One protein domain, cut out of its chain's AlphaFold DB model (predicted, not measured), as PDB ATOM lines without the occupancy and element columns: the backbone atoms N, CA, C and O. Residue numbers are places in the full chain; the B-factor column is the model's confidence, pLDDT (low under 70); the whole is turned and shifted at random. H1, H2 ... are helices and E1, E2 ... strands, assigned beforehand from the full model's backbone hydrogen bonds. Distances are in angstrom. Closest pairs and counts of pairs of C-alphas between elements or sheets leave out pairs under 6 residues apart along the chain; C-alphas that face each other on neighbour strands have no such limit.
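What this domain is: This is residues 9 to 102 of the 111 residues of an uncharacterized protein of Flavihumibacter petaseus NBRC 106054 (UniProt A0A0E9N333). A long two-stranded hairpin, E1 and E2, and the long helix H2 spread apart as a loose V, with the open end of the hairpin, near Ala 10 and Leu 34, packed on the first half of H2. The short H1 sits beside the start of H2, and H3 folds back from the other end of H2, its residues 91 to 100 sticking out free. The printed part has 94 residues, with two named strands followed by three named helices, in the order E1, E2, H1, H2, H3; the sheet is antiparallel and the class is mixed, helices and strands. It is loose, with a radius of gyration of the C-alphas of 16.7 A and spans of 42 by 35 by 30 A.

How they stand to each other: E1, residues 9 to 18, and E2, residues 25 to 36, form an antiparallel hairpin at 162 degrees; N 11 and O 33 are 2.8 A apart and N 31 and O 13 are 2.9 A apart, within hydrogen-bond range. E2 bends by 63 degrees at residue 28. The closest C-alphas of E1 and H2, residues 54 to 77, are those of Ala 10 and Ile 60, 5.3 A apart. H1, residues 42 to 45, touches residues 54 to 56 of H2 alone, closest at the C-alphas of Tyr 45 and Ala 56, 4.6 A. H3, residues 84 to 100, is close to H2 but not clearly touching, closest at the C-alphas of Ile 72 and Ile 87, 7.6 A; they run opposite ways at a shallow tilt of 27 degrees. H3 is apart from E1, E2 and H1. Each O i to N i+4 pair in H3 is within hydrogen-bond range, as are 18 of 20 in H2, while H1 is too short for such a pair.

Where its parts are: E1 is 28.0 A long from C-alpha 9 at (30.606, 17.532, 77.634), and E2 is 31.6 A. H2 runs 35.5 A from C-alpha 54 at (20.408, 6.648, 83.240), and H3 24.4 A to C-alpha 100 at (38.342, -2.305, 93.240).

The domain as a whole: The C-alphas farthest apart, those of Gly 21 and Asn 39, are 48.4 A apart. The printed part has no cut, and no link is long. The pLDDT is under 70 at residues 82 to 85, 87 and 97 to 102.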
ATOM      1  N   ALA A   9      29.321  17.392  76.964       88.25
ATOM      2  CA  ALA A   9      30.606  17.532  77.634       88.25
ATOM      3  C   ALA A   9      30.523  16.915  79.030       88.25
ATOM      4  O   ALA A   9      29.730  17.347  79.863       88.25
ATOM      5  N   ALA A  10      31.336  15.889  79.278       89.44
ATOM      6  CA  ALA A  10      31.543  15.367  80.620       89.44
ATOM      7  C   ALA A  10      32.682  16.146  81.283       89.44
ATOM      8  O   ALA A  10      33.808  16.150  80.787       89.44
ATOM      9  N   ILE A  11      32.388  16.792  82.405       89.56
ATOM     10  CA  ILE A  11      33.363  17.533  83.203       89.56
ATOM     11  C   ILE A  11      33.662  16.697  84.440       89.56
ATOM     12  O   ILE A  11      32.804  16.553  85.311       89.56
ATOM     13  N   SER A  12      34.876  16.152  84.498       87.69
ATOM     14  CA  SER A  12      35.410  15.480  85.682       87.69
ATOM     15  C   SER A  12      36.324  16.445  86.430       87.69
ATOM     16  O   SER A  12      37.332  16.901  85.885       87.69
ATOM     17  N   LYS A  13      35.959  16.790  87.665       88.31
ATOM     18  CA  LYS A  13      36.749  17.648  88.545       88.31
ATOM     19  C   LYS A  13      37.345  16.799  89.656       88.31
ATOM     20  O   LYS A  13      36.623  16.272  90.496       88.31
ATOM     21  N   ILE A  14      38.667  16.720  89.674       87.56
ATOM     22  CA  ILE A  14      39.424  16.060  90.734       87.56
ATOM     23  C   ILE A  14      39.657  17.080  91.853       87.56
ATOM     24  O   ILE A  14      40.174  18.168  91.599       87.56
ATOM     25  N   ILE A  15      39.256  16.746  93.079       85.62
ATOM     26  CA  ILE A  15      39.475  17.576  94.266       85.62
ATOM     27  C   ILE A  15      40.593  16.935  95.081       85.62
ATOM     28  O   ILE A  15      40.478  15.794  95.536       85.62
ATOM     29  N   LEU A  16      41.682  17.682  95.234       90.06
ATOM     30  CA  LEU A  16      42.885  17.260  95.933       90.06
ATOM     31  C   LEU A  16      43.050  18.075  97.217       90.06
ATOM     32  O   LEU A  16      42.747  19.268  97.236       90.06
ATOM     33  N   GLU A  17      43.569  17.445  98.260       86.31
ATOM     34  CA  GLU A  17      44.060  18.123  99.458       86.31
ATOM     35  C   GLU A  17      45.581  18.069  99.463       86.31
ATOM     36  O   GLU A  17      46.177  17.032  99.157       86.31
ATOM     37  N   HIS A  18      46.207  19.195  99.778       88.69
ATOM     38  CA  HIS A  18      47.652  19.312  99.817       88.69
ATOM     39  C   HIS A  18      48.075  19.927 101.140       88.69
ATOM     40  O   HIS A  18      47.549  20.965 101.540       88.69
ATOM     41  N   GLU A  19      49.028  19.276 101.793       90.50
ATOM     42  CA  GLU A  19      49.646  19.767 103.013       90.50
ATOM     43  C   GLU A  19      50.954  20.478 102.659       90.50
ATOM     44  O   GLU A  19      51.773  19.956 101.896       90.50
ATOM     45  N   GLU A  20      51.142  21.684 103.190       89.31
ATOM     46  CA  GLU A  20      52.327  22.492 102.917       89.31
ATOM     47  C   GLU A  20      53.609  21.745 103.327       89.31
ATOM     48  O   GLU A  20      53.697  21.165 104.405       89.31
ATOM     49  N   GLY A  21      54.608  21.737 102.442       88.88
ATOM     50  CA  GLY A  21      55.871  21.026 102.666       88.88
ATOM     51  C   GLY A  21      55.858  19.544 102.273       88.88
ATOM     52  O   GLY A  21      56.911  18.906 102.316       88.88
ATOM     53  N   THR A  22      54.722  18.995 101.833       80.12
ATOM     54  CA  THR A  22      54.656  17.632 101.282       80.12
ATOM     55  C   THR A  22      54.837  17.633  99.757       80.12
ATOM     56  O   THR A  22      54.449  18.586  99.089       80.12
ATOM     57  N   PRO A  23      55.444  16.594  99.153       84.25
ATOM     58  CA  PRO A  23      55.672  16.551  97.706       84.25
ATOM     59  C   PRO A  23      54.446  16.094  96.897       84.25
ATOM     60  O   PRO A  23      54.485  16.113  95.668       84.25
ATOM     61  N   THR A  24      53.379  15.635  97.552       82.06
ATOM     62  CA  THR A  24      52.221  15.006  96.901       82.06
ATOM     63  C   THR A  24      50.902  15.585  97.412       82.06
ATOM     64  O   THR A  24      50.838  16.244  98.446       82.06
ATOM     65  N   SER A  25      49.823  15.369  96.660       85.06
ATOM     66  CA  SER A  25      48.459  15.700  97.088       85.06
ATOM     67  C   SER A  25      47.630  14.426  97.218       85.06
ATOM     68  O   SER A  25      47.837  13.464  96.477       85.06
ATOM     69  N   ILE A  26      46.670  14.425  98.141       83.25
ATOM     70  CA  ILE A  26      45.756  13.305  98.377       83.25
ATOM     71  C   ILE A  26      44.451  13.559  97.623       83.25
ATOM     72  O   ILE A  26      43.855  14.631  97.737       83.25
ATOM     73  N   LEU A  27      43.979  12.562  96.872       82.62
ATOM     74  CA  LEU A  27      42.656  12.594  96.250       82.62
ATOM     75  C   LEU A  27      41.562  12.559  97.325       82.62
ATOM     76  O   LEU A  27      41.466  11.581  98.062       82.62
ATOM     77  N   LYS A  28      40.717  13.595  97.393       86.50
ATOM     78  CA  LYS A  28      39.580  13.651  98.330       86.50
ATOM     79  C   LYS A  28      38.275  13.228  97.685       86.50
ATOM     80  O   LYS A  28      37.536  12.435  98.259       86.50
ATOM     81  N   SER A  29      37.988  13.746  96.499       82.69
ATOM     82  CA  SER A  29      36.778  13.394  95.765       82.69
ATOM     83  C   SER A  29      36.934  13.662  94.273       82.69
ATOM     84  O   SER A  29      37.882  14.301  93.812       82.69
ATOM     85  N   THR A  30      35.999  13.125  93.496       83.25
ATOM     86  CA  THR A  30      35.860  13.418  92.072       83.25
ATOM     87  C   THR A  30      34.409  13.773  91.803       83.25
ATOM     88  O   THR A  30      33.520  12.961  92.053       83.25
ATOM     89  N   ASP A  31      34.180  14.973  91.282       86.25
ATOM     90  CA  ASP A  31      32.857  15.425  90.871       86.25
ATOM     91  C   ASP A  31      32.701  15.228  89.367       86.25
ATOM     92  O   ASP A  31      33.539  15.681  88.584       86.25
ATOM     93  N   LEU A  32      31.604  14.598  88.952       85.12
ATOM     94  CA  LEU A  32      31.285  14.388  87.544       85.12
ATOM     95  C   LEU A  32      30.000  15.124  87.173       85.12
ATOM     96  O   LEU A  32      28.959  14.944  87.805       85.12
ATOM     97  N   ARG A  33      30.067  15.944  86.124       85.62
ATOM     98  CA  ARG A  33      28.926  16.695  85.584       85.62
ATOM     99  C   ARG A  33      28.796  16.482  84.083       85.62
ATOM    100  O   ARG A  33      29.793  16.262  83.401       85.62
ATOM    101  N   LEU A  34      27.569  16.581  83.575       86.44
ATOM    102  CA  LEU A  34      27.275  16.556  82.145       86.44
ATOM    103  C   LEU A  34      26.692  17.900  81.712       86.44
ATOM    104  O   LEU A  34      25.645  18.322  82.204       86.44
ATOM    105  N   GLU A  35      27.338  18.534  80.746       88.75
ATOM    106  CA  GLU A  35      26.764  19.634  79.987       88.75
ATOM    107  C   GLU A  35      26.143  19.101  78.699       88.75
ATOM    108  O   GLU A  35      26.721  18.275  77.987       88.75
ATOM    109  N   VAL A  36      24.936  19.580  78.419       87.62
ATOM    110  CA  VAL A  36      24.102  19.153  77.298       87.62
ATOM    111  C   VAL A  36      23.785  20.389  76.464       87.62
ATOM    112  O   VAL A  36      23.401  21.419  77.029       87.62
ATOM    113  N   SER A  37      23.926  20.297  75.140       88.31
ATOM    114  CA  SER A  37      23.587  21.406  74.240       88.31
ATOM    115  C   SER A  37      22.162  21.916  74.431       88.31
ATOM    116  O   SER A  37      21.237  21.141  74.661       88.31
ATOM    117  N   GLY A  38      21.965  23.226  74.259       84.94
ATOM    118  CA  GLY A  38      20.660  23.872  74.452       84.94
ATOM    119  C   GLY A  38      19.557  23.435  73.477       84.94
ATOM    120  O   GLY A  38      18.390  23.709  73.725       84.94
ATOM    121  N   ASN A  39      19.909  22.754  72.385       86.56
ATOM    122  CA  ASN A  39      18.978  22.177  71.410       86.56
ATOM    123  C   ASN A  39      18.593  20.715  71.711       86.56
ATOM    124  O   ASN A  39      17.905  20.095  70.903       86.56
ATOM    125  N   LEU A  40      19.022  20.163  72.849       86.56
ATOM    126  CA  LEU A  40      18.575  18.870  73.362       86.56
ATOM    127  C   LEU A  40      17.698  19.068  74.599       86.56
ATOM    128  O   LEU A  40      17.919  19.979  75.400       86.56
ATOM    129  N   ASP A  41      16.729  18.174  74.787       89.31
ATOM    130  CA  ASP A  41      15.932  18.147  76.008       89.31
ATOM    131  C   ASP A  41      16.799  17.694  77.192       89.31
ATOM    132  O   ASP A  41      17.118  16.515  77.359       89.31
ATOM    133  N   ARG A  42      17.184  18.658  78.035       89.44
ATOM    134  CA  ARG A  42      18.012  18.415  79.222       89.44
ATOM    135  C   ARG A  42      17.342  17.470  80.214       89.44
ATOM    136  O   ARG A  42      18.063  16.784  80.929       89.44
ATOM    137  N   SER A  43      16.010  17.415  80.263       90.81
ATOM    138  CA  SER A  43      15.274  16.605  81.242       90.81
ATOM    139  C   SER A  43      15.417  15.096  81.012       90.81
ATOM    140  O   SER A  43      15.287  14.317  81.958       90.81
ATOM    141  N   VAL A  44      15.768  14.692  79.785       91.69
ATOM    142  CA  VAL A  44      16.106  13.307  79.420       91.69
ATOM    143  C   VAL A  44      17.412  12.873  80.090       91.69
ATOM    144  O   VAL A  44      17.541  11.751  80.574       91.69
ATOM    145  N   TYR A  45      18.382  13.781  80.165       90.69
ATOM    146  CA  TYR A  45      19.743  13.477  80.609       90.69
ATOM    147  C   TYR A  45      19.996  13.864  82.065       90.69
ATOM    148  O   TYR A  45      20.808  13.231  82.734       90.69
ATOM    149  N   LEU A  46      19.311  14.886  82.569       91.19
ATOM    150  CA  LEU A  46      19.530  15.463  83.888       91.19
ATOM    151  C   LEU A  46      18.229  15.468  84.694       91.19
ATOM    152  O   LEU A  46      17.133  15.660  84.161       91.19
ATOM    153  N   ASP A  47      18.338  15.245  85.998       89.44
ATOM    154  CA  ASP A  47      17.220  15.431  86.917       89.44
ATOM    155  C   ASP A  47      17.032  16.910  87.309       89.44
ATOM    156  O   ASP A  47      17.783  17.794  86.894       89.44
ATOM    157  N   GLY A  48      16.010  17.194  88.124       85.69
ATOM    158  CA  GLY A  48      15.718  18.555  88.591       85.69
ATOM    159  C   GLY A  48      16.809  19.178  89.477       85.69
ATOM    160  O   GLY A  48      16.731  20.364  89.783       85.69
ATOM    161  N   ARG A  49      17.822  18.403  89.886       84.88
ATOM    162  CA  ARG A  49      19.003  18.854  90.635       84.88
ATOM    163  C   ARG A  49      20.245  18.959  89.743       84.88
ATOM    164  O   ARG A  49      21.316  19.298  90.236       84.88
ATOM    165  N   GLY A  50      20.115  18.682  88.443       82.06
ATOM    166  CA  GLY A  50      21.228  18.660  87.497       82.06
ATOM    167  C   GLY A  50      22.092  17.400  87.588       82.06
ATOM    168  O   GLY A  50      23.187  17.391  87.027       82.06
ATOM    169  N   MET A  51      21.628  16.350  88.272       86.56
ATOM    170  CA  MET A  51      22.349  15.084  88.374       86.56
ATOM    171  C   MET A  51      22.076  14.194  87.153       86.56
ATOM    172  O   MET A  51      20.959  14.203  86.628       86.56
ATOM    173  N   PRO A  52      23.067  13.404  86.696       89.00
ATOM    174  CA  PRO A  52      22.893  12.505  85.561       89.00
ATOM    175  C   PRO A  52      21.792  11.460  85.785       89.00
ATOM    176  O   PRO A  52      21.775  10.753  86.791       89.00
ATOM    177  N   ARG A  53      20.903  11.310  84.799       91.12
ATOM    178  CA  ARG A  53      19.972  10.180  84.685       91.12
ATOM    179  C   ARG A  53      20.642   8.996  83.988       91.12
ATOM    180  O   ARG A  53      21.722   9.116  83.414       91.12
ATOM    181  N   ARG A  54      19.956   7.851  83.961       90.62
ATOM    182  CA  ARG A  54      20.408   6.648  83.240       90.62
ATOM    183  C   ARG A  54      20.819   6.949  81.794       90.62
ATOM    184  O   ARG A  54      21.865   6.481  81.353       90.62
ATOM    185  N   ASP A  55      20.041   7.768  81.090       89.94
ATOM    186  CA  ASP A  55      20.296   8.097  79.683       89.94
ATOM    187  C   ASP A  55      21.503   9.026  79.484       89.94
ATOM    188  O   ASP A  55      22.055   9.089  78.385       89.94
ATOM    189  N   ALA A  56      21.981   9.688  80.544       88.94
ATOM    190  CA  ALA A  56      23.231  10.443  80.531       88.94
ATOM    191  C   ALA A  56      24.480   9.563  80.664       88.94
ATOM    192  O   ALA A  56      25.559  10.005  80.275       88.94
ATOM    193  N   LEU A  57      24.371   8.318  81.145       88.88
ATOM    194  CA  LEU A  57      25.543   7.454  81.337       88.88
ATOM    195  C   LEU A  57      26.287   7.205  80.024       88.88
ATOM    196  O   LEU A  57      27.499   7.372  79.963       88.88
ATOM    197  N   LYS A  58      25.561   6.876  78.950       88.81
ATOM    198  CA  LYS A  58      26.165   6.628  77.635       88.81
ATOM    199  C   LYS A  58      26.944   7.841  77.096       88.81
ATOM    200  O   LYS A  58      28.122   7.661  76.783       88.81
ATOM    201  N   PRO A  59      26.358   9.050  76.974       88.94
ATOM    202  CA  PRO A  59      27.100  10.211  76.492       88.94
ATOM    203  C   PRO A  59      28.234  10.629  77.440       88.94
ATOM    204  O   PRO A  59      29.293  11.017  76.954       88.94
ATOM    205  N   ILE A  60      28.073  10.486  78.763       88.94
ATOM    206  CA  ILE A  60      29.155  10.729  79.733       88.94
ATOM    207  C   ILE A  60      30.336   9.791  79.475       88.94
ATOM    208  O   ILE A  60      31.462  10.255  79.305       88.94
ATOM    209  N   THR A  61      30.093   8.479  79.417       88.12
ATOM    210  CA  THR A  61      31.146   7.485  79.180       88.12
ATOM    211  C   THR A  61      31.843   7.735  77.847       88.12
ATOM    212  O   THR A  61      33.068   7.698  77.787       88.12
ATOM    213  N   GLN A  62      31.087   8.038  76.787       87.38
ATOM    214  CA  GLN A  62      31.667   8.365  75.484       87.38
ATOM    215  C   GLN A  62      32.557   9.610  75.550       87.38
ATOM    216  O   GLN A  62      33.691   9.555  75.085       87.38
ATOM    217  N   ALA A  63      32.091  10.695  76.173       88.38
ATOM    218  CA  ALA A  63      32.877  11.918  76.311       88.38
ATOM    219  C   ALA A  63      34.174  11.688  77.110       88.38
ATOM    220  O   ALA A  63      35.233  12.159  76.696       88.38
ATOM    221  N   LEU A  64      34.118  10.919  78.203       88.94
ATOM    222  CA  LEU A  64      35.297  10.580  79.008       88.94
ATOM    223  C   LEU A  64      36.301   9.712  78.236       88.94
ATOM    224  O   LEU A  64      37.495  10.008  78.248       88.94
ATOM    225  N   LEU A  65      35.836   8.676  77.528       86.25
ATOM    226  CA  LEU A  65      36.704   7.808  76.724       86.25
ATOM    227  C   LEU A  65      37.347   8.566  75.558       86.25
ATOM    228  O   LEU A  65      38.545   8.418  75.312       86.25
ATOM    229  N   SER A  66      36.578   9.402  74.856       83.00
ATOM    230  CA  SER A  66      37.108  10.255  73.791       83.00
ATOM    231  C   SER A  66      38.127  11.263  74.326       83.00
ATOM    232  O   SER A  66      39.186  11.417  73.723       83.00
ATOM    233  N   GLY A  67      37.857  11.895  75.473       86.94
ATOM    234  CA  GLY A  67      38.793  12.813  76.127       86.94
ATOM    235  C   GLY A  67      40.092  12.129  76.558       86.94
ATOM    236  O   GLY A  67      41.173  12.648  76.291       86.94
ATOM    237  N   LEU A  68      40.002  10.931  77.145       85.38
ATOM    238  CA  LEU A  68      41.172  10.120  77.496       85.38
ATOM    239  C   LEU A  68      41.996   9.756  76.256       85.38
ATOM    240  O   LEU A  68      43.214   9.914  76.255       85.38
ATOM    241  N   THR A  69      41.330   9.311  75.190       83.12
ATOM    242  CA  THR A  69      41.987   8.931  73.932       83.12
ATOM    243  C   THR A  69      42.712  10.124  73.313       83.12
ATOM    244  O   THR A  69      43.862   9.998  72.897       83.12
ATOM    245  N   LEU A  70      42.071  11.297  73.299       85.50
ATOM    246  CA  LEU A  70      42.676  12.534  72.808       85.50
ATOM    247  C   LEU A  70      43.888  12.945  73.653       85.50
ATOM    248  O   LEU A  70      44.920  13.299  73.094       85.50
ATOM    249  N   ASN A  71      43.788  12.859  74.981       85.81
ATOM    250  CA  ASN A  71      44.897  13.165  75.883       85.81
ATOM    251  C   ASN A  71      46.112  12.253  75.624       85.81
ATOM    252  O   ASN A  71      47.236  12.739  75.509       85.81
ATOM    253  N   ILE A  72      45.880  10.947  75.444       82.38
ATOM    254  CA  ILE A  72      46.922   9.977  75.070       82.38
ATOM    255  C   ILE A  72      47.548  10.328  73.723       82.38
ATOM    256  O   ILE A  72      48.773  10.387  73.617       82.38
ATOM    257  N   ALA A  73      46.723  10.593  72.708       81.88
ATOM    258  CA  ALA A  73      47.203  10.959  71.381       81.88
ATOM    259  C   ALA A  73      48.073  12.225  71.427       81.88
ATOM    260  O   ALA A  73      49.161  12.237  70.855       81.88
ATOM    261  N   MET A  74      47.648  13.246  72.178       85.50
ATOM    262  CA  MET A  74      48.417  14.475  72.383       85.50
ATOM    263  C   MET A  74      49.752  14.221  73.095       85.50
ATOM    264  O   MET A  74      50.774  14.773  72.688       85.50
ATOM    265  N   GLY A  75      49.761  13.403  74.153       83.25
ATOM    266  CA  GLY A  75      50.986  13.044  74.873       83.25
ATOM    267  C   GLY A  75      51.989  12.304  73.987       83.25
ATOM    268  O   GLY A  75      53.187  12.589  74.042       83.25
ATOM    269  N   HIS A  76      51.497  11.411  73.126       79.81
ATOM    270  CA  HIS A  76      52.314  10.687  72.157       79.81
ATOM    271  C   HIS A  76      52.846  11.600  71.043       79.81
ATOM    272  O   HIS A  76      54.048  11.615  70.785       79.81
ATOM    273  N   GLU A  77      51.986  12.414  70.416       83.25
ATOM    274  CA  GLU A  77      52.372  13.355  69.351       83.25
ATOM    275  C   GLU A  77      53.463  14.327  69.817       83.25
ATOM    276  O   GLU A  77      54.400  14.630  69.081       83.25
ATOM    277  N   LYS A  78      53.383  14.775  71.073       85.38
ATOM    278  CA  LYS A  78      54.367  15.684  71.669       85.38
ATOM    279  C   LYS A  78      55.607  14.983  72.226       85.38
ATOM    280  O   LYS A  78      56.500  15.650  72.747       85.38
ATOM    281  N   GLY A  79      55.673  13.653  72.142       82.06
ATOM    282  CA  GLY A  79      56.777  12.850  72.664       82.06
ATOM    283  C   GLY A  79      56.905  12.886  74.190       82.06
ATOM    284  O   GLY A  79      57.984  12.594  74.706       82.06
ATOM    285  N   TRP A  80      55.841  13.266  74.902       82.06
ATOM    286  CA  TRP A  80      55.779  13.272  76.365       82.06
ATOM    287  C   TRP A  80      55.580  11.864  76.916       82.06
ATOM    288  O   TRP A  80      56.144  11.526  77.953       82.06
ATOM    289  N   TRP A  81      54.805  11.044  76.205       70.88
ATOM    290  CA  TRP A  81      54.550   9.644  76.531       70.88
ATOM    291  C   TRP A  81      55.092   8.800  75.386       70.88
ATOM    292  O   TRP A  81      54.534   8.822  74.290       70.88
ATOM    293  N   LYS A  82      56.233   8.141  75.601       61.81
ATOM    294  CA  LYS A  82      56.999   7.565  74.490       61.81
ATOM    295  C   LYS A  82      56.701   6.114  74.148       61.81
ATOM    296  O   LYS A  82      57.083   5.711  73.059       61.81
ATOM    297  N   ASP A  83      55.954   5.367  74.955       60.03
ATOM    298  CA  ASP A  83      55.911   3.916  74.762       60.03
ATOM    299  C   ASP A  83      54.498   3.332  74.836       60.03
ATOM    300  O   ASP A  83      53.648   3.773  75.615       60.03
ATOM    301  N   HIS A  84      54.268   2.281  74.038       61.88
ATOM    302  CA  HIS A  84      53.095   1.397  74.122       61.88
ATOM    303  C   HIS A  84      52.821   0.932  75.566       61.88
ATOM    304  O   HIS A  84      51.666   0.714  75.931       61.88
ATOM    305  N   GLU A  85      53.863   0.844  76.397       66.19
ATOM    306  CA  GLU A  85      53.784   0.519  77.823       66.19
ATOM    307  C   GLU A  85      52.936   1.515  78.623       66.19
ATOM    308  O   GLU A  85      52.191   1.107  79.508       66.19
ATOM    309  N   HIS A  86      52.960   2.812  78.294       71.19
ATOM    310  CA  HIS A  86      52.155   3.803  79.017       71.19
ATOM    311  C   HIS A  86      50.659   3.654  78.703       71.19
ATOM    312  O   HIS A  86      49.810   3.820  79.575       71.19
ATOM    313  N   ILE A  87      50.325   3.279  77.464       69.81
ATOM    314  CA  ILE A  87      48.945   2.974  77.061       69.81
ATOM    315  C   ILE A  87      48.475   1.676  77.726       69.81
ATOM    316  O   ILE A  87      47.361   1.632  78.250       69.81
ATOM    317  N   GLN A  88      49.322   0.642  77.757       70.50
ATOM    318  CA  GLN A  88      49.031  -0.600  78.483       70.50
ATOM    319  C   GLN A  88      48.820  -0.338  79.976       70.50
ATOM    320  O   GLN A  88      47.819  -0.785  80.528       70.50
ATOM    321  N   TYR A  89      49.669   0.483  80.595       76.00
ATOM    322  CA  TYR A  89      49.505   0.914  81.979       76.00
ATOM    323  C   TYR A  89      48.160   1.617  82.210       76.00
ATOM    324  O   TYR A  89      47.458   1.288  83.163       76.00
ATOM    325  N   ILE A  90      47.742   2.535  81.330       75.31
ATOM    326  CA  ILE A  90      46.426   3.190  81.435       75.31
ATOM    327  C   ILE A  90      45.287   2.159  81.363       75.31
ATOM    328  O   ILE A  90      44.355   2.226  82.164       75.31
ATOM    329  N   ILE A  91      45.363   1.190  80.444       73.00
ATOM    330  CA  ILE A  91      44.367   0.114  80.320       73.00
ATOM    331  C   ILE A  91      44.327  -0.741  81.596       73.00
ATOM    332  O   ILE A  91      43.241  -1.031  82.101       73.00
ATOM    333  N   GLU A  92      45.483  -1.097  82.157       76.56
ATOM    334  CA  GLU A  92      45.574  -1.833  83.421       76.56
ATOM    335  C   GLU A  92      44.990  -1.041  84.596       76.56
ATOM    336  O   GLU A  92      44.255  -1.603  85.407       76.56
ATOM    337  N   GLN A  93      45.268   0.263  84.698       73.94
ATOM    338  CA  GLN A  93      44.704   1.105  85.757       73.94
ATOM    339  C   GLN A  93      43.180   1.215  85.643       73.94
ATOM    340  O   GLN A  93      42.487   1.104  86.655       73.94
ATOM    341  N   LEU A  94      42.645   1.357  84.423       77.31
ATOM    342  CA  LEU A  94      41.200   1.321  84.189       77.31
ATOM    343  C   LEU A  94      40.605  -0.009  84.671       77.31
ATOM    344  O   LEU A  94      39.629  -0.008  85.419       77.31
ATOM    345  N   GLN A  95      41.214  -1.142  84.306       71.69
ATOM    346  CA  GLN A  95      40.771  -2.465  84.756       71.69
ATOM    347  C   GLN A  95      40.809  -2.607  86.285       71.69
ATOM    348  O   GLN A  95      39.834  -3.076  86.874       71.69
ATOM    349  N   ARG A  96      41.887  -2.160  86.943       71.31
ATOM    350  CA  ARG A  96      42.012  -2.193  88.411       71.31
ATOM    351  C   ARG A  96      40.917  -1.385  89.100       71.31
ATOM    352  O   ARG A  96      40.345  -1.866  90.073       71.31
ATOM    353  N   GLN A  97      40.582  -0.200  88.589       63.91
ATOM    354  CA  GLN A  97      39.508   0.626  89.153       63.91
ATOM    355  C   GLN A  97      38.131  -0.050  89.052       63.91
ATOM    356  O   GLN A  97      37.355   0.021  90.004       63.91
ATOM    357  N   PHE A  98      37.844  -0.769  87.960       60.62
ATOM    358  CA  PHE A  98      36.607  -1.553  87.838       60.62
ATOM    359  C   PHE A  98      36.535  -2.738  88.814       60.62
ATOM    360  O   PHE A  98      35.443  -3.101  89.251       60.62
ATOM    361  N   VAL A  99      37.675  -3.353  89.150       55.88
ATOM    362  CA  VAL A  99      37.743  -4.466  90.112       55.88
ATOM    363  C   VAL A  99      37.643  -3.957  91.550       55.88
ATOM    364  O   VAL A  99      36.840  -4.477  92.315       55.88
ATOM    365  N   ALA A 100      38.371  -2.894  91.900       51.19
ATOM    366  CA  ALA A 100      38.342  -2.305  93.240       51.19
ATOM    367  C   ALA A 100      36.951  -1.766  93.627       51.19
ATOM    368  O   ALA A 100      36.550  -1.864  94.783       51.19
ATOM    369  N   GLN A 101      36.167  -1.266  92.662       48.88
ATOM    370  CA  GLN A 101      34.774  -0.863  92.902       48.88
ATOM    371  C   GLN A 101      33.830  -2.028  93.256       48.88
ATOM    372  O   GLN A 101      32.732  -1.775  93.746       48.88
ATOM    373  N   LYS A 102      34.221  -3.293  93.038       42.75
ATOM    374  CA  LYS A 102      33.446  -4.457  93.499       42.75
ATOM    375  C   LYS A 102      33.741  -4.853  94.950       42.75
ATOM    376  O   LYS A 102      32.936  -5.574  95.526       42.75
TER     377      LYS A 102